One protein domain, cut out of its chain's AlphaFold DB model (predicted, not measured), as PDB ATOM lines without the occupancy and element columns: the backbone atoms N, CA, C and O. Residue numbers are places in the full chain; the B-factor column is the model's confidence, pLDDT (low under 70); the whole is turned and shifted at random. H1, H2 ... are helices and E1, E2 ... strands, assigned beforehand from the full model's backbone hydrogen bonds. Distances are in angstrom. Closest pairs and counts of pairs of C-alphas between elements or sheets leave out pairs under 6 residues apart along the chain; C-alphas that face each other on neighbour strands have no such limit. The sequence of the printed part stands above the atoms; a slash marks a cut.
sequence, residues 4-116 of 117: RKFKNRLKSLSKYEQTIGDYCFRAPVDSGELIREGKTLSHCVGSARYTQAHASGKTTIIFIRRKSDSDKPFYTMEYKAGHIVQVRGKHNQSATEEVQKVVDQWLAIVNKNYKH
ATOM      1  N   ARG A   4     -34.532  -6.340-136.989       45.06
ATOM      2  CA  ARG A   4     -34.880  -7.732-136.603       45.06
ATOM      3  C   ARG A   4     -35.333  -8.615-137.775       45.06
ATOM      4  O   ARG A   4     -34.971  -9.783-137.814       45.06
ATOM      5  N   LYS A   5     -36.065  -8.061-138.751       50.56
ATOM      6  CA  LYS A   5     -36.484  -8.805-139.960       50.56
ATOM      7  C   LYS A   5     -35.293  -9.169-140.857       50.56
ATOM      8  O   LYS A   5     -35.309 -10.212-141.502       50.56
ATOM      9  N   PHE A   6     -34.244  -8.348-140.836       53.25
ATOM     10  CA  PHE A   6     -33.070  -8.541-141.677       53.25
ATOM     11  C   PHE A   6     -32.138  -9.659-141.173       53.25
ATOM     12  O   PHE A   6     -31.649 -10.440-141.979       53.25
ATOM     13  N   LYS A   7     -31.968  -9.842-139.852       53.16
ATOM     14  CA  LYS A   7     -31.148 -10.946-139.299       53.16
ATOM     15  C   LYS A   7     -31.628 -12.341-139.729       53.16
ATOM     16  O   LYS A   7     -30.806 -13.189-140.065       53.16
ATOM     17  N   ASN A   8     -32.943 -12.571-139.766       58.34
ATOM     18  CA  ASN A   8     -33.494 -13.843-140.249       58.34
ATOM     19  C   ASN A   8     -33.302 -13.998-141.763       58.34
ATOM     20  O   ASN A   8     -33.023 -15.099-142.234       58.34
ATOM     21  N   ARG A   9     -33.384 -12.892-142.517       62.66
ATOM     22  CA  ARG A   9     -33.071 -12.874-143.949       62.66
ATOM     23  C   ARG A   9     -31.598 -13.216-144.180       62.66
ATOM     24  O   ARG A   9     -31.337 -14.095-144.977       62.66
ATOM     25  N   LEU A  10     -30.663 -12.640-143.428       61.56
ATOM     26  CA  LEU A  10     -29.229 -12.958-143.485       61.56
ATOM     27  C   LEU A  10     -28.942 -14.446-143.294       61.56
ATOM     28  O   LEU A  10     -28.277 -15.048-144.128       61.56
ATOM     29  N   LYS A  11     -29.527 -15.066-142.261       64.69
ATOM     30  CA  LYS A  11     -29.445 -16.524-142.065       64.69
ATOM     31  C   LYS A  11     -30.005 -17.314-143.250       64.69
ATOM     32  O   LYS A  11     -29.503 -18.379-143.578       64.69
ATOM     33  N   SER A  12     -31.056 -16.809-143.894       66.56
ATOM     34  CA  SER A  12     -31.594 -17.425-145.109       66.56
ATOM     35  C   SER A  12     -30.776 -17.109-146.360       66.56
ATOM     36  O   SER A  12     -30.961 -17.786-147.359       66.56
ATOM     37  N   LEU A  13     -29.917 -16.089-146.327       71.19
ATOM     38  CA  LEU A  13     -29.083 -15.673-147.446       71.19
ATOM     39  C   LEU A  13     -27.724 -16.369-147.427       71.19
ATOM     40  O   LEU A  13     -27.184 -16.631-148.489       71.19
ATOM     41  N   SER A  14     -27.209 -16.765-146.264       72.94
ATOM     42  CA  SER A  14     -25.956 -17.524-146.189       72.94
ATOM     43  C   SER A  14     -26.024 -18.866-146.928       72.94
ATOM     44  O   SER A  14     -25.019 -19.336-147.436       72.94
ATOM     45  N   LYS A  15     -27.217 -19.463-147.078       76.44
ATOM     46  CA  LYS A  15     -27.416 -20.678-147.899       76.44
ATOM     47  C   LYS A  15     -27.248 -20.444-149.408       76.44
ATOM     48  O   LYS A  15     -27.184 -21.395-150.177       76.44
ATOM     49  N   TYR A  16     -27.275 -19.181-149.827       80.62
ATOM     50  CA  TYR A  16     -27.075 -18.741-151.203       80.62
ATOM     51  C   TYR A  16     -25.611 -18.378-151.475       80.62
ATOM     52  O   TYR A  16     -25.217 -18.297-152.638       80.62
ATOM     53  N   GLU A  17     -24.817 -18.164-150.424       85.31
ATOM     54  CA  GLU A  17     -23.394 -17.864-150.533       85.31
ATOM     55  C   GLU A  17     -22.625 -19.145-150.838       85.31
ATOM     56  O   GLU A  17     -22.570 -20.061-150.022       85.31
ATOM     57  N   GLN A  18     -22.089 -19.239-152.052       87.44
ATOM     58  CA  GLN A  18     -21.471 -20.460-152.564       87.44
ATOM     59  C   GLN A  18     -20.338 -20.105-153.520       87.44
ATOM     60  O   GLN A  18     -20.388 -19.078-154.193       87.44
ATOM     61  N   THR A  19     -19.342 -20.973-153.633       87.00
ATOM     62  CA  THR A  19     -18.268 -20.829-154.618       87.00
ATOM     63  C   THR A  19     -18.373 -21.957-155.628       87.00
ATOM     64  O   THR A  19     -18.447 -23.124-155.252       87.00
ATOM     65  N   ILE A  20     -18.399 -21.605-156.909       87.38
ATOM     66  CA  ILE A  20     -18.492 -22.535-158.030       87.38
ATOM     67  C   ILE A  20     -17.332 -22.215-158.970       87.38
ATOM     68  O   ILE A  20     -17.323 -21.176-159.631       87.38
ATOM     69  N   GLY A  21     -16.329 -23.094-158.994       86.06
ATOM     70  CA  GLY A  21     -15.092 -22.868-159.745       86.06
ATOM     71  C   GLY A  21     -14.381 -21.590-159.290       86.06
ATOM     72  O   GLY A  21     -14.108 -21.413-158.100       86.06
ATOM     73  N   ASP A  22     -14.132 -20.684-160.235       86.50
ATOM     74  CA  ASP A  22     -13.497 -19.382-159.997       86.50
ATOM     75  C   ASP A  22     -14.490 -18.261-159.653       86.50
ATOM     76  O   ASP A  22     -14.107 -17.091-159.573       86.50
ATOM     77  N   TYR A  23     -15.763 -18.595-159.431       86.94
ATOM     78  CA  TYR A  23     -16.825 -17.639-159.143       86.94
ATOM     79  C   TYR A  23     -17.371 -17.802-157.727       86.94
ATOM     80  O   TYR A  23     -17.725 -18.893-157.289       86.94
ATOM     81  N   CYS A  24     -17.488 -16.686-157.018       88.06
ATOM     82  CA  CYS A  24     -18.048 -16.601-155.680       88.06
ATOM     83  C   CYS A  24     -19.384 -15.859-155.727       88.06
ATOM     84  O   CYS A  24     -19.454 -14.706-156.154       88.06
ATOM     85  N   PHE A  25     -20.430 -16.515-155.242       87.75
ATOM     86  CA  PHE A  25     -21.755 -15.954-155.034       87.75
ATOM     87  C   PHE A  25     -21.844 -15.448-153.605       87.75
ATOM     88  O   PHE A  25     -21.620 -16.202-152.660       87.75
ATOM     89  N   ARG A  26     -22.176 -14.173-153.447       83.81
ATOM     90  CA  ARG A  26     -22.273 -13.503-152.155       83.81
ATOM     91  C   ARG A  26     -23.579 -12.738-152.069       83.81
ATOM     92  O   ARG A  26     -23.931 -12.006-152.988       83.81
ATOM     93  N   ALA A  27     -24.295 -12.871-150.965       77.19
ATOM     94  CA  ALA A  27     -25.487 -12.071-150.738       77.19
ATOM     95  C   ALA A  27     -25.120 -10.722-150.080       77.19
ATOM     96  O   ALA A  27     -24.169 -10.656-149.300       77.19
ATOM     97  N   PRO A  28     -25.866  -9.639-150.349       68.69
ATOM     98  CA  PRO A  28     -25.697  -8.373-149.645       68.69
ATOM     99  C   PRO A  28     -26.043  -8.536-148.159       68.69
ATOM    100  O   PRO A  28     -27.094  -9.088-147.815       68.69
ATOM    101  N   VAL A  29     -25.183  -8.009-147.280       62.38
ATOM    102  CA  VAL A  29     -25.320  -8.122-145.817       62.38
ATOM    103  C   VAL A  29     -26.320  -7.104-145.265       62.38
ATOM    104  O   VAL A  29     -26.735  -7.229-144.122       62.38
ATOM    105  N   ASP A  30     -26.738  -6.101-146.044       57.00
ATOM    106  CA  ASP A  30     -27.920  -5.269-145.772       57.00
ATOM    107  C   ASP A  30     -28.395  -4.533-147.033       57.00
ATOM    108  O   ASP A  30     -27.619  -4.249-147.947       57.00
ATOM    109  N   SER A  31     -29.665  -4.123-147.043       54.78
ATOM    110  CA  SER A  31     -30.179  -3.105-147.969       54.78
ATOM    111  C   SER A  31     -29.317  -1.828-148.012       54.78
ATOM    112  O   SER A  31     -29.157  -1.225-149.069       54.78
ATOM    113  N   GLY A  32     -28.711  -1.437-146.891       55.03
ATOM    114  CA  GLY A  32     -27.772  -0.328-146.785       55.03
ATOM    115  C   GLY A  32     -26.421  -0.596-147.446       55.03
ATOM    116  O   GLY A  32     -25.818   0.340-147.966       55.03
ATOM    117  N   GLU A  33     -25.960  -1.849-147.488       60.50
ATOM    118  CA  GLU A  33     -24.769  -2.223-148.259       60.50
ATOM    119  C   GLU A  33     -25.066  -2.157-149.760       60.50
ATOM    120  O   GLU A  33     -24.261  -1.635-150.516       60.50
ATOM    121  N   LEU A  34     -26.278  -2.540-150.169       62.03
ATOM    122  CA  LEU A  34     -26.777  -2.400-151.541       62.03
ATOM    123  C   LEU A  34     -26.831  -0.934-152.004       62.03
ATOM    124  O   LEU A  34     -26.451  -0.623-153.130       62.03
ATOM    125  N   ILE A  35     -27.255  -0.014-151.125       59.53
ATOM    126  CA  ILE A  35     -27.203   1.436-151.389       59.53
ATOM    127  C   ILE A  35     -25.753   1.902-151.524       59.53
ATOM    128  O   ILE A  35     -25.446   2.692-152.415       59.53
ATOM    129  N   ARG A  36     -24.863   1.433-150.640       60.47
ATOM    130  CA  ARG A  36     -23.443   1.803-150.656       60.47
ATOM    131  C   ARG A  36     -22.747   1.289-151.911       60.47
ATOM    132  O   ARG A  36     -22.125   2.090-152.590       60.47
ATOM    133  N   GLU A  37     -22.911   0.017-152.267       60.81
ATOM    134  CA  GLU A  37     -22.364  -0.546-153.503       60.81
ATOM    135  C   GLU A  37     -22.990   0.087-154.741       60.81
ATOM    136  O   GLU A  37     -22.250   0.454-155.640       60.81
ATOM    137  N   GLY A  38     -24.311   0.293-154.790       56.12
ATOM    138  CA  GLY A  38     -24.961   0.979-155.912       56.12
ATOM    139  C   GLY A  38     -24.430   2.401-156.115       56.12
ATOM    140  O   GLY A  38     -24.215   2.826-157.249       56.12
ATOM    141  N   LYS A  39     -24.143   3.109-155.013       59.12
ATOM    142  CA  LYS A  39     -23.492   4.425-155.030       59.12
ATOM    143  C   LYS A  39     -22.032   4.341-155.492       59.12
ATOM    144  O   LYS A  39     -21.616   5.178-156.282       59.12
ATOM    145  N   THR A  40     -21.279   3.334-155.049       56.44
ATOM    146  CA  THR A  40     -19.885   3.091-155.471       56.44
ATOM    147  C   THR A  40     -19.786   2.667-156.939       56.44
ATOM    148  O   THR A  40     -18.843   3.030-157.633       56.44
ATOM    149  N   LEU A  41     -20.771   1.918-157.431       54.56
ATOM    150  CA  LEU A  41     -20.844   1.405-158.797       54.56
ATOM    151  C   LEU A  41     -21.397   2.418-159.807       54.56
ATOM    152  O   LEU A  41     -21.432   2.098-160.994       54.56
ATOM    153  N   SER A  42     -21.849   3.603-159.368       54.91
ATOM    154  CA  SER A  42     -22.565   4.587-160.205       54.91
ATOM    155  C   SER A  42     -23.689   3.960-161.041       54.91
ATOM    156  O   SER A  42     -23.995   4.397-162.148       54.91
ATOM    157  N   HIS A  43     -24.303   2.899-160.520       50.41
ATOM    158  CA  HIS A  43     -25.344   2.145-161.199       50.41
ATOM    159  C   HIS A  43     -26.641   2.315-160.409       50.41
ATOM    160  O   HIS A  43     -26.635   2.286-159.178       50.41
ATOM    161  N   CYS A  44     -27.769   2.472-161.103       49.69
ATOM    162  CA  CYS A  44     -29.096   2.782-160.543       49.69
ATOM    163  C   CYS A  44     -29.712   1.696-159.621       49.69
ATOM    164  O   CYS A  44     -30.929   1.628-159.463       49.69
ATOM    165  N   VAL A  45     -28.897   0.853-158.986       50.12
ATOM    166  CA  VAL A  45     -29.284  -0.176-158.006       50.12
ATOM    167  C   VAL A  45     -29.498   0.417-156.603       50.12
ATOM    168  O   VAL A  45     -30.186  -0.175-155.777       50.12
ATOM    169  N   GLY A  46     -28.961   1.617-156.339       47.69
ATOM    170  CA  GLY A  46     -29.138   2.351-155.075       47.69
ATOM    171  C   GLY A  46     -30.487   3.070-154.920       47.69
ATOM    172  O   GLY A  46     -30.748   3.668-153.876       47.69
ATOM    173  N   SER A  47     -31.355   3.022-155.934       50.69
ATOM    174  CA  SER A  47     -32.671   3.664-155.894       50.69
ATOM    175  C   SER A  47     -33.573   3.022-154.835       50.69
ATOM    176  O   SER A  47     -33.669   1.798-154.741       50.69
ATOM    177  N   ALA A  48     -34.304   3.851-154.078       51.50
ATOM    178  CA  ALA A  48     -35.177   3.461-152.957       51.50
ATOM    179  C   ALA A  48     -36.163   2.307-153.264       51.50
ATOM    180  O   ALA A  48     -36.616   1.595-152.366       51.50
ATOM    181  N   ARG A  49     -36.476   2.096-154.548       46.00
ATOM    182  CA  ARG A  49     -37.357   1.034-155.044       46.00
ATOM    183  C   ARG A  49     -36.764  -0.372-154.860       46.00
ATOM    184  O   ARG A  49     -37.498  -1.293-154.504       46.00
ATOM    185  N   TYR A  50     -35.450  -0.536-155.031       52.84
ATOM    186  CA  TYR A  50     -34.770  -1.824-154.850       52.84
ATOM    187  C   TYR A  50     -34.589  -2.168-153.378       52.84
ATOM    188  O   TYR A  50     -34.840  -3.301-152.969       52.84
ATOM    189  N   THR A  51     -34.249  -1.187-152.544       56.19
ATOM    190  CA  THR A  51     -34.087  -1.407-151.105       56.19
ATOM    191  C   THR A  51     -35.390  -1.738-150.406       56.19
ATOM    192  O   THR A  51     -35.395  -2.600-149.531       56.19
ATOM    193  N   GLN A  52     -36.511  -1.141-150.812       55.12
ATOM    194  CA  GLN A  52     -37.814  -1.478-150.238       55.12
ATOM    195  C   GLN A  52     -38.316  -2.863-150.697       55.12
ATOM    196  O   GLN A  52     -38.867  -3.619-149.892       55.12
ATOM    197  N   ALA A  53     -38.089  -3.245-151.960       55.38
ATOM    198  CA  ALA A  53     -38.425  -4.577-152.480       55.38
ATOM    199  C   ALA A  53     -37.563  -5.691-151.853       55.38
ATOM    200  O   ALA A  53     -38.074  -6.761-151.517       55.38
ATOM    201  N   HIS A  54     -36.276  -5.423-151.623       54.47
ATOM    202  CA  HIS A  54     -35.356  -6.364-150.977       54.47
ATOM    203  C   HIS A  54     -35.627  -6.465-149.468       54.47
ATOM    204  O   HIS A  54     -35.771  -7.563-148.933       54.47
ATOM    205  N   ALA A  55     -35.861  -5.333-148.788       54.09
ATOM    206  CA  ALA A  55     -36.226  -5.307-147.367       54.09
ATOM    207  C   ALA A  55     -37.604  -5.931-147.080       54.09
ATOM    208  O   ALA A  55     -37.827  -6.462-145.991       54.09
ATOM    209  N   SER A  56     -38.529  -5.890-148.047       56.56
ATOM    210  CA  SER A  56     -39.806  -6.619-147.976       56.56
ATOM    211  C   SER A  56     -39.679  -8.096-148.356       56.56
ATOM    212  O   SER A  56     -40.637  -8.849-148.200       56.56
ATOM    213  N   GLY A  57     -38.503  -8.532-148.815       56.78
ATOM    214  CA  GLY A  57     -38.218  -9.916-149.163       56.78
ATOM    215  C   GLY A  57     -38.788 -10.374-150.504       56.78
ATOM    216  O   GLY A  57     -38.747 -11.575-150.787       56.78
ATOM    217  N   LYS A  58     -39.286  -9.442-151.327       64.12
ATOM    218  CA  LYS A  58     -39.884  -9.725-152.639       64.12
ATOM    219  C   LYS A  58     -38.861 -10.131-153.697       64.12
ATOM    220  O   LYS A  58     -39.248 -10.805-154.641       64.12
ATOM    221  N   THR A  59     -37.601  -9.739-153.532       67.06
ATOM    222  CA  THR A  59     -36.490 -10.042-154.443       67.06
ATOM    223  C   THR A  59     -35.212 -10.251-153.629       67.06
ATOM    224  O   THR A  59     -35.011  -9.585-152.613       67.06
ATOM    225  N   THR A  60     -34.354 -11.165-154.071       75.62
ATOM    226  CA  THR A  60     -33.029 -11.434-153.513       75.62
ATOM    227  C   THR A  60     -31.976 -11.156-154.576       75.62
ATOM    228  O   THR A  60     -31.878 -11.864-155.564       75.62
ATOM    229  N   ILE A  61     -31.166 -10.128-154.365       77.75
ATOM    230  CA  ILE A  61     -29.985  -9.862-155.192       77.75
ATOM    231  C   ILE A  61     -28.805 -10.666-154.642       77.75
ATOM    232  O   ILE A  61     -28.600 -10.680-153.432       77.75
ATOM    233  N   ILE A  62     -28.050 -11.308-155.527       84.00
ATOM    234  CA  ILE A  62     -26.812 -12.037-155.258       84.00
ATOM    235  C   ILE A  62     -25.706 -11.413-156.110       84.00
ATOM    236  O   ILE A  62     -25.878 -11.179-157.304       84.00
ATOM    237  N   PHE A  63     -24.561 -11.144-155.505       84.31
ATOM    238  CA  PHE A  63     -23.366 -10.677-156.186       84.31
ATOM    239  C   PHE A  63     -22.531 -11.862-156.635       84.31
ATOM    240  O   PHE A  63     -22.279 -12.783-155.865       84.31
ATOM    241  N   ILE A  64     -22.085 -11.816-157.878       86.38
ATOM    242  CA  ILE A  64     -21.162 -12.773-158.462       86.38
ATOM    243  C   ILE A  64     -19.832 -12.048-158.569       86.38
ATOM    244  O   ILE A  64     -19.743 -10.985-159.187       86.38
ATOM    245  N   ARG A  65     -18.804 -12.608-157.945       86.12
ATOM    246  CA  ARG A  65     -17.441 -12.077-157.943       86.12
ATOM    247  C   ARG A  65     -16.478 -13.152-158.420       86.12
ATOM    248  O   ARG A  65     -16.779 -14.337-158.309       86.12
ATOM    249  N   ARG A  66     -15.326 -12.757-158.956       83.75
ATOM    250  CA  ARG A  66     -14.263 -13.710-159.300       83.75
ATOM    251  C   ARG A  66     -13.406 -13.978-158.074       83.75
ATOM    252  O   ARG A  66     -13.135 -13.060-157.308       83.75
ATOM    253  N   LYS A  67     -12.941 -15.211-157.908       80.69
ATOM    254  CA  LYS A  67     -12.024 -15.597-156.831       80.69
ATOM    255  C   LYS A  67     -10.721 -14.795-156.899       80.69
ATOM    256  O   LYS A  67     -10.249 -14.327-155.870       80.69
ATOM    257  N   SER A  68     -10.213 -14.565-158.110       78.12
ATOM    258  CA  SER A  68      -9.014 -13.755-158.368       78.12
ATOM    259  C   SER A  68      -9.208 -12.256-158.098       78.12
ATOM    260  O   SER A  68      -8.246 -11.566-157.793       78.12
ATOM    261  N   ASP A  69     -10.446 -11.753-158.160       71.81
ATOM    262  CA  ASP A  69     -10.791 -10.336-157.964       71.81
ATOM    263  C   ASP A  69     -12.034 -10.210-157.064       71.81
ATOM    264  O   ASP A  69     -13.087  -9.709-157.467       71.81
ATOM    265  N   SER A  70     -11.925 -10.694-155.823       64.00
ATOM    266  CA  SER A  70     -13.066 -10.745-154.893       64.00
ATOM    267  C   SER A  70     -13.559  -9.367-154.417       64.00
ATOM    268  O   SER A  70     -14.689  -9.245-153.935       64.00
ATOM    269  N   ASP A  71     -12.746  -8.325-154.598       60.31
ATOM    270  CA  ASP A  71     -13.086  -6.933-154.290       60.31
ATOM    271  C   ASP A  71     -13.753  -6.197-155.455       60.31
ATOM    272  O   ASP A  71     -14.403  -5.172-155.241       60.31
ATOM    273  N   LYS A  72     -13.644  -6.706-156.692       66.19
ATOM    274  CA  LYS A  72     -14.243  -6.030-157.844       66.19
ATOM    275  C   LYS A  72     -15.664  -6.535-158.095       66.19
ATOM    276  O   LYS A  72     -15.876  -7.738-158.268       66.19
ATOM    277  N   PRO A  73     -16.652  -5.630-158.176       67.06
ATOM    278  CA  PRO A  73     -17.995  -5.998-158.592       67.06
ATOM    279  C   PRO A  73     -17.963  -6.480-160.046       67.06
ATOM    280  O   PRO A  73     -17.528  -5.754-160.943       67.06
ATOM    281  N   PHE A  74     -18.394  -7.725-160.257       77.00
ATOM    282  CA  PHE A  74     -18.298  -8.410-161.545       77.00
ATOM    283  C   PHE A  74     -19.687  -8.551-162.188       77.00
ATOM    284  O   PHE A  74     -19.994  -7.826-163.136       77.00
ATOM    285  N   TYR A  75     -20.567  -9.381-161.614       83.44
ATOM    286  CA  TYR A  75     -21.977  -9.471-162.014       83.44
ATOM    287  C   TYR A  75     -22.921  -9.426-160.816       83.44
ATOM    288  O   TYR A  75     -22.565  -9.748-159.685       83.44
ATOM    289  N   THR A  76     -24.161  -9.035-161.077       84.19
ATOM    290  CA  THR A  76     -25.260  -9.049-160.115       84.19
ATOM    291  C   THR A  76     -26.395  -9.893-160.674       84.19
ATOM    292  O   THR A  76     -26.771  -9.760-161.836       84.19
ATOM    293  N   MET A  77     -26.918 -10.793-159.856       87.44
ATOM    294  CA  MET A  77     -28.009 -11.699-160.180       87.44
ATOM    295  C   MET A  77     -29.212 -11.356-159.315       87.44
ATOM    296  O   MET A  77     -29.101 -11.224-158.099       87.44
ATOM    297  N   GLU A  78     -30.379 -11.258-159.932       85.50
ATOM    298  CA  GLU A  78     -31.650 -11.123-159.245       85.50
ATOM    299  C   GLU A  78     -32.351 -12.479-159.187       85.50
ATOM    300  O   GLU A  78     -32.734 -13.041-160.209       85.50
ATOM    301  N   TYR A  79     -32.539 -12.992-157.977       83.31
ATOM    302  CA  TYR A  79     -33.254 -14.221-157.680       83.31
ATOM    303  C   TYR A  79     -34.564 -13.912-156.958       83.31
ATOM    304  O   TYR A  79     -34.609 -13.168-155.973       83.31
ATOM    305  N   LYS A  80     -35.655 -14.510-157.420       80.00
ATOM    306  CA  LYS A  80     -36.992 -14.295-156.875       80.00
ATOM    307  C   LYS A  80     -37.752 -15.606-156.874       80.00
ATOM    308  O   LYS A  80     -37.826 -16.270-157.893       80.00
ATOM    309  N   ALA A  81     -38.330 -15.969-155.730       74.00
ATOM    310  CA  ALA A  81     -39.285 -17.074-155.609       74.00
ATOM    311  C   ALA A  81     -38.908 -18.363-156.387       74.00
ATOM    312  O   ALA A  81     -39.739 -18.902-157.110       74.00
ATOM    313  N   GLY A  82     -37.663 -18.845-156.284       78.12
ATOM    314  CA  GLY A  82     -37.261 -20.092-156.955       78.12
ATOM    315  C   GLY A  82     -36.582 -19.937-158.318       78.12
ATOM    316  O   GLY A  82     -36.087 -20.927-158.849       78.12
ATOM    317  N   HIS A  83     -36.542 -18.737-158.900       83.62
ATOM    318  CA  HIS A  83     -36.022 -18.520-160.252       83.62
ATOM    319  C   HIS A  83     -35.153 -17.264-160.361       83.62
ATOM    320  O   HIS A  83     -35.228 -16.345-159.541       83.62
ATOM    321  N   ILE A  84     -34.315 -17.229-161.393       87.56
ATOM    322  CA  ILE A  84     -33.502 -16.063-161.740       87.56
ATOM    323  C   ILE A  84     -34.343 -15.144-162.621       87.56
ATOM    324  O   ILE A  84     -34.889 -15.572-163.632       87.56
ATOM    325  N   VAL A  85     -34.454 -13.881-162.222       86.12
ATOM    326  CA  VAL A  85     -35.174 -12.841-162.967       86.12
ATOM    327  C   VAL A  85     -34.247 -12.179-163.980       86.12
ATOM    328  O   VAL A  85     -34.637 -11.952-165.120       86.12
ATOM    329  N   GLN A  86     -33.022 -11.845-163.567       83.75
ATOM    330  CA  GLN A  86     -32.050 -11.169-164.422       83.75
ATOM    331  C   GLN A  86     -30.621 -11.331-163.904       83.75
ATOM    332  O   GLN A  86     -30.401 -11.442-162.700       83.75
ATOM    333  N   VAL A  87     -29.646 -11.273-164.811       86.75
ATOM    334  CA  VAL A  87     -28.217 -11.205-164.483       86.75
ATOM    335  C   VAL A  87     -27.604 -10.046-165.256       86.75
ATOM    336  O   VAL A  87     -27.679 -10.008-166.483       86.75
ATOM    337  N   ARG A  88     -27.037  -9.074-164.540       81.44
ATOM    338  CA  ARG A  88     -26.479  -7.841-165.106       81.44
ATOM    339  C   ARG A  88     -25.095  -7.566-164.541       81.44
ATOM    340  O   ARG A  88     -24.899  -7.574-163.325       81.44
ATOM    341  N   GLY A  89     -24.147  -7.332-165.438       80.81
ATOM    342  CA  GLY A  89     -22.779  -6.948-165.125       80.81
ATOM    343  C   GLY A  89     -22.603  -5.444-164.990       80.81
ATOM    344  O   GLY A  89     -23.555  -4.661-165.073       80.81
ATOM    345  N   LYS A  90     -21.344  -5.035-164.832       69.62
ATOM    346  CA  LYS A  90     -20.938  -3.634-164.978       69.62
ATOM    347  C   LYS A  90     -21.411  -3.090-166.338       69.62
ATOM    348  O   LYS A  90     -21.482  -3.834-167.310       69.62
ATOM    349  N   HIS A  91     -21.770  -1.806-166.409       64.94
ATOM    350  CA  HIS A  91     -22.292  -1.168-167.632       64.94
ATOM    351  C   HIS A  91     -23.524  -1.867-168.245       64.94
ATOM    352  O   HIS A  91     -23.711  -1.832-169.459       64.94
ATOM    353  N   ASN A  92     -24.367  -2.510-167.423       67.12
ATOM    354  CA  ASN A  92     -25.543  -3.267-167.872       67.12
ATOM    355  C   ASN A  92     -25.211  -4.399-168.871       67.12
ATOM    356  O   ASN A  92     -26.078  -4.840-169.631       67.12
ATOM    357  N   GLN A  93     -23.962  -4.876-168.866       73.81
ATOM    358  CA  GLN A  93     -23.520  -5.954-169.740       73.81
ATOM    359  C   GLN A  93     -24.261  -7.252-169.411       73.81
ATOM    360  O   GLN A  93     -24.479  -7.592-168.244       73.81
ATOM    361  N   SER A  94     -24.641  -7.982-170.455       77.06
ATOM    362  CA  SER A  94     -25.195  -9.327-170.321       77.06
ATOM    363  C   SER A  94     -24.145 -10.291-169.763       77.06
ATOM    364  O   SER A  94     -22.938 -10.093-169.938       77.06
ATOM    365  N   ALA A  95     -24.608 -11.331-169.069       80.62
ATOM    366  CA  ALA A  95     -23.749 -12.428-168.641       80.62
ATOM    367  C   ALA A  95     -23.107 -13.108-169.859       80.62
ATOM    368  O   ALA A  95     -23.757 -13.292-170.888       80.62
ATOM    369  N   THR A  96     -21.833 -13.476-169.740       85.25
ATOM    370  CA  THR A  96     -21.189 -14.365-170.712       85.25
ATOM    371  C   THR A  96     -21.716 -15.788-170.538       85.25
ATOM    372  O   THR A  96     -22.241 -16.132-169.479       85.25
ATOM    373  N   GLU A  97     -21.539 -16.644-171.546       86.25
ATOM    374  CA  GLU A  97     -21.950 -18.055-171.473       86.25
ATOM    375  C   GLU A  97     -21.349 -18.785-170.264       86.25
ATOM    376  O   GLU A  97     -22.008 -19.612-169.640       86.25
ATOM    377  N   GLU A  98     -20.112 -18.451-169.895       85.44
ATOM    378  CA  GLU A  98     -19.462 -18.995-168.705       85.44
ATOM    379  C   GLU A  98     -20.201 -18.592-167.424       85.44
ATOM    380  O   GLU A  98     -20.561 -19.451-166.622       85.44
ATOM    381  N   VAL A  99     -20.506 -17.301-167.259       84.56
ATOM    382  CA  VAL A  99     -21.260 -16.814-166.095       84.56
ATOM    383  C   VAL A  99     -22.659 -17.418-166.073       84.56
ATOM    384  O   VAL A  99     -23.122 -17.818-165.010       84.56
ATOM    385  N   GLN A 100     -23.309 -17.541-167.231       87.19
ATOM    386  CA  GLN A 100     -24.624 -18.159-167.345       87.19
ATOM    387  C   GLN A 100     -24.597 -19.620-166.873       87.19
ATOM    388  O   GLN A 100     -25.393 -19.990-166.017       87.19
ATOM    389  N   LYS A 101     -23.617 -20.425-167.313       89.38
ATOM    390  CA  LYS A 101     -23.447 -21.816-166.851       89.38
ATOM    391  C   LYS A 101     -23.292 -21.910-165.334       89.38
ATOM    392  O   LYS A 101     -23.923 -22.753-164.700       89.38
ATOM    393  N   VAL A 102     -22.471 -21.042-164.747       90.00
ATOM    394  CA  VAL A 102     -22.228 -21.024-163.295       90.00
ATOM    395  C   VAL A 102     -23.494 -20.587-162.545       90.00
ATOM    396  O   VAL A 102     -23.837 -21.152-161.508       90.00
ATOM    397  N   VAL A 103     -24.231 -19.618-163.084       89.06
ATOM    398  CA  VAL A 103     -25.519 -19.159-162.556       89.06
ATOM    399  C   VAL A 103     -26.576 -20.272-162.597       89.06
ATOM    400  O   VAL A 103     -27.280 -20.480-161.607       89.06
ATOM    401  N   ASP A 104     -26.661 -21.027-163.690       88.69
ATOM    402  CA  ASP A 104     -27.562 -22.177-163.819       88.69
ATOM    403  C   ASP A 104     -27.197 -23.306-162.841       88.69
ATOM    404  O   ASP A 104     -28.071 -23.875-162.182       88.69
ATOM    405  N   GLN A 105     -25.902 -23.585-162.661       90.00
ATOM    406  CA  GLN A 105     -25.426 -24.525-161.639       90.00
ATOM    407  C   GLN A 105     -25.819 -24.074-160.232       90.00
ATOM    408  O   GLN A 105     -26.329 -24.869-159.437       90.00
ATOM    409  N   TRP A 106     -25.624 -22.791-159.931       90.56
ATOM    410  CA  TRP A 106     -26.028 -22.213-158.659       90.56
ATOM    411  C   TRP A 106     -27.538 -22.362-158.436       90.56
ATOM    412  O   TRP A 106     -27.957 -22.810-157.366       90.56
ATOM    413  N   LEU A 107     -28.356 -22.073-159.456       88.56
ATOM    414  CA  LEU A 107     -29.811 -22.227-159.389       88.56
ATOM    415  C   LEU A 107     -30.205 -23.679-159.111       88.56
ATOM    416  O   LEU A 107     -31.078 -23.923-158.279       88.56
ATOM    417  N   ALA A 108     -29.555 -24.642-159.763       87.81
ATOM    418  CA  ALA A 108     -29.810 -26.060-159.545       87.81
ATOM    419  C   ALA A 108     -29.503 -26.487-158.101       87.81
ATOM    420  O   ALA A 108     -30.297 -27.211-157.501       87.81
ATOM    421  N   ILE A 109     -28.400 -26.011-157.513       87.19
ATOM    422  CA  ILE A 109     -28.044 -26.297-156.113       87.19
ATOM    423  C   ILE A 109     -29.083 -25.693-155.164       87.19
ATOM    424  O   ILE A 109     -29.598 -26.365-154.268       87.19
ATOM    425  N   VAL A 110     -29.444 -24.434-155.398       84.06
ATOM    426  CA  VAL A 110     -30.425 -23.718-154.583       84.06
ATOM    427  C   VAL A 110     -31.810 -24.359-154.660       84.06
ATOM    428  O   VAL A 110     -32.455 -24.543-153.626       84.06
ATOM    429  N   ASN A 111     -32.261 -24.744-155.854       80.50
ATOM    430  CA  ASN A 111     -33.555 -25.397-156.041       80.50
ATOM    431  C   ASN A 111     -33.563 -26.847-155.538       80.50
ATOM    432  O   ASN A 111     -34.593 -27.296-155.037       80.50
ATOM    433  N   LYS A 112     -32.433 -27.569-155.582       74.50
ATOM    434  CA  LYS A 112     -32.299 -28.867-154.900       74.50
ATOM    435  C   LYS A 112     -32.491 -28.726-153.391       74.50
ATOM    436  O   LYS A 112     -33.253 -29.490-152.811       74.50
ATOM    437  N   ASN A 113     -31.894 -27.700-152.782       62.94
ATOM    438  CA  ASN A 113     -32.096 -27.397-151.364       62.94
ATOM    439  C   ASN A 113     -33.529 -26.927-151.041       62.94
ATOM    440  O   ASN A 113     -33.954 -27.024-149.895       62.94
ATOM    441  N   TYR A 114     -34.284 -26.429-152.028       57.09
ATOM    442  CA  TYR A 114     -35.684 -26.022-151.857       57.09
ATOM    443  C   TYR A 114     -36.667 -27.205-151.902       57.09
ATOM    444  O   TYR A 114     -37.697 -27.153-151.242       57.09
ATOM    445  N   LYS A 115     -36.363 -28.282-152.643       48.06
ATOM    446  CA  LYS A 115     -37.237 -29.469-152.764       48.06
ATOM    447  C   LYS A 115     -37.213 -30.421-151.556       48.06
ATOM    448  O   LYS A 115     -37.972 -31.385-151.549       48.06
ATOM    449  N   HIS A 116     -36.374 -30.160-150.557       40.34
ATOM    450  CA  HIS A 116     -36.264 -30.968-149.335       40.34
ATOM    451  C   HIS A 116     -36.617 -30.199-148.048       40.34
ATOM    452  O   HIS A 116     -36.277 -30.664-146.962       40.34
TER     453      HIS A 116
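This is residues 4 to 116 of the 117 residues of the protein "PcfJ-like protein" of Streptococcus pyogenes GA06023 (UniProt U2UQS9). A strongly twisted sheet of five strands curls partly round the long helix H4, which packs over one face and comes near both edges, E1 and E5. H1 meets the sheet with its later residues, 9 to 16, and the helical hairpin H2 and H3 sits away from H4, with H3 only grazing the sheet. The 113 printed residues run H1 E1 E2 H2 H3 E3 E4 E5 H4, class mixed; the sheet's order is E1 E2 E3 E4 E5, antiparallel throughout. It is compact, radius of gyration of the C-alphas 13.4 A, spanning 36 by 32 by 22 A.

Find C-alpha 60 at (-33.029, -11.434, -153.513); from there E3, residues 60 to 66, runs 19.8 A. Beside it are E2, 23 to 26, and E4, 75 to 80; the edge strands are E1, 18 to 20, and E5, 83 to 89, 18.2 A. H4, 97 to 114, runs 25.2 A to C-alpha 114 at (-35.684, -26.022, -151.857). H1, 4 to 16, is 19.9 A long; H2 is 31 to 40, H3 48 to 55.

E3, E4 and E5 form a meander, each strand the antiparallel neighbour of the one before. Look for N 62 and O 77, 2.8 A, between E3 and E4; N 78 and O 86, 2.8 A, between E4 and E5; N 24 and O 65, 2.8 A, between E2 and E3; and N 20 and O 23, 2.8 A, in the hairpin E1 and E2. H1 and H4 are on one face, making two layers, helices on one face of a sheet. The closest C-alphas of H4 and E1 are those of Val 102 and Ile 20, 6.6 A. H2 and H3 touch at Ser 31 and Thr 51, C-alphas 5.3 A apart, at a steep tilt of 40 degrees, opposite ways. H2 and H4 are apart. Every O i to N i+4 pair is within hydrogen-bond range in H2, H3 and H4; in H1, 6 of 9.

The C-alphas farthest apart, Ser 42 and His 116, are 39.6 A from each other. The printed part has no cut and no long link. Mean pLDDT of the printed part is 71.3; look for values under 70 at residues 4 to 12, 28 to 59, 70 to 73, 90 to 92 and 113 to 116.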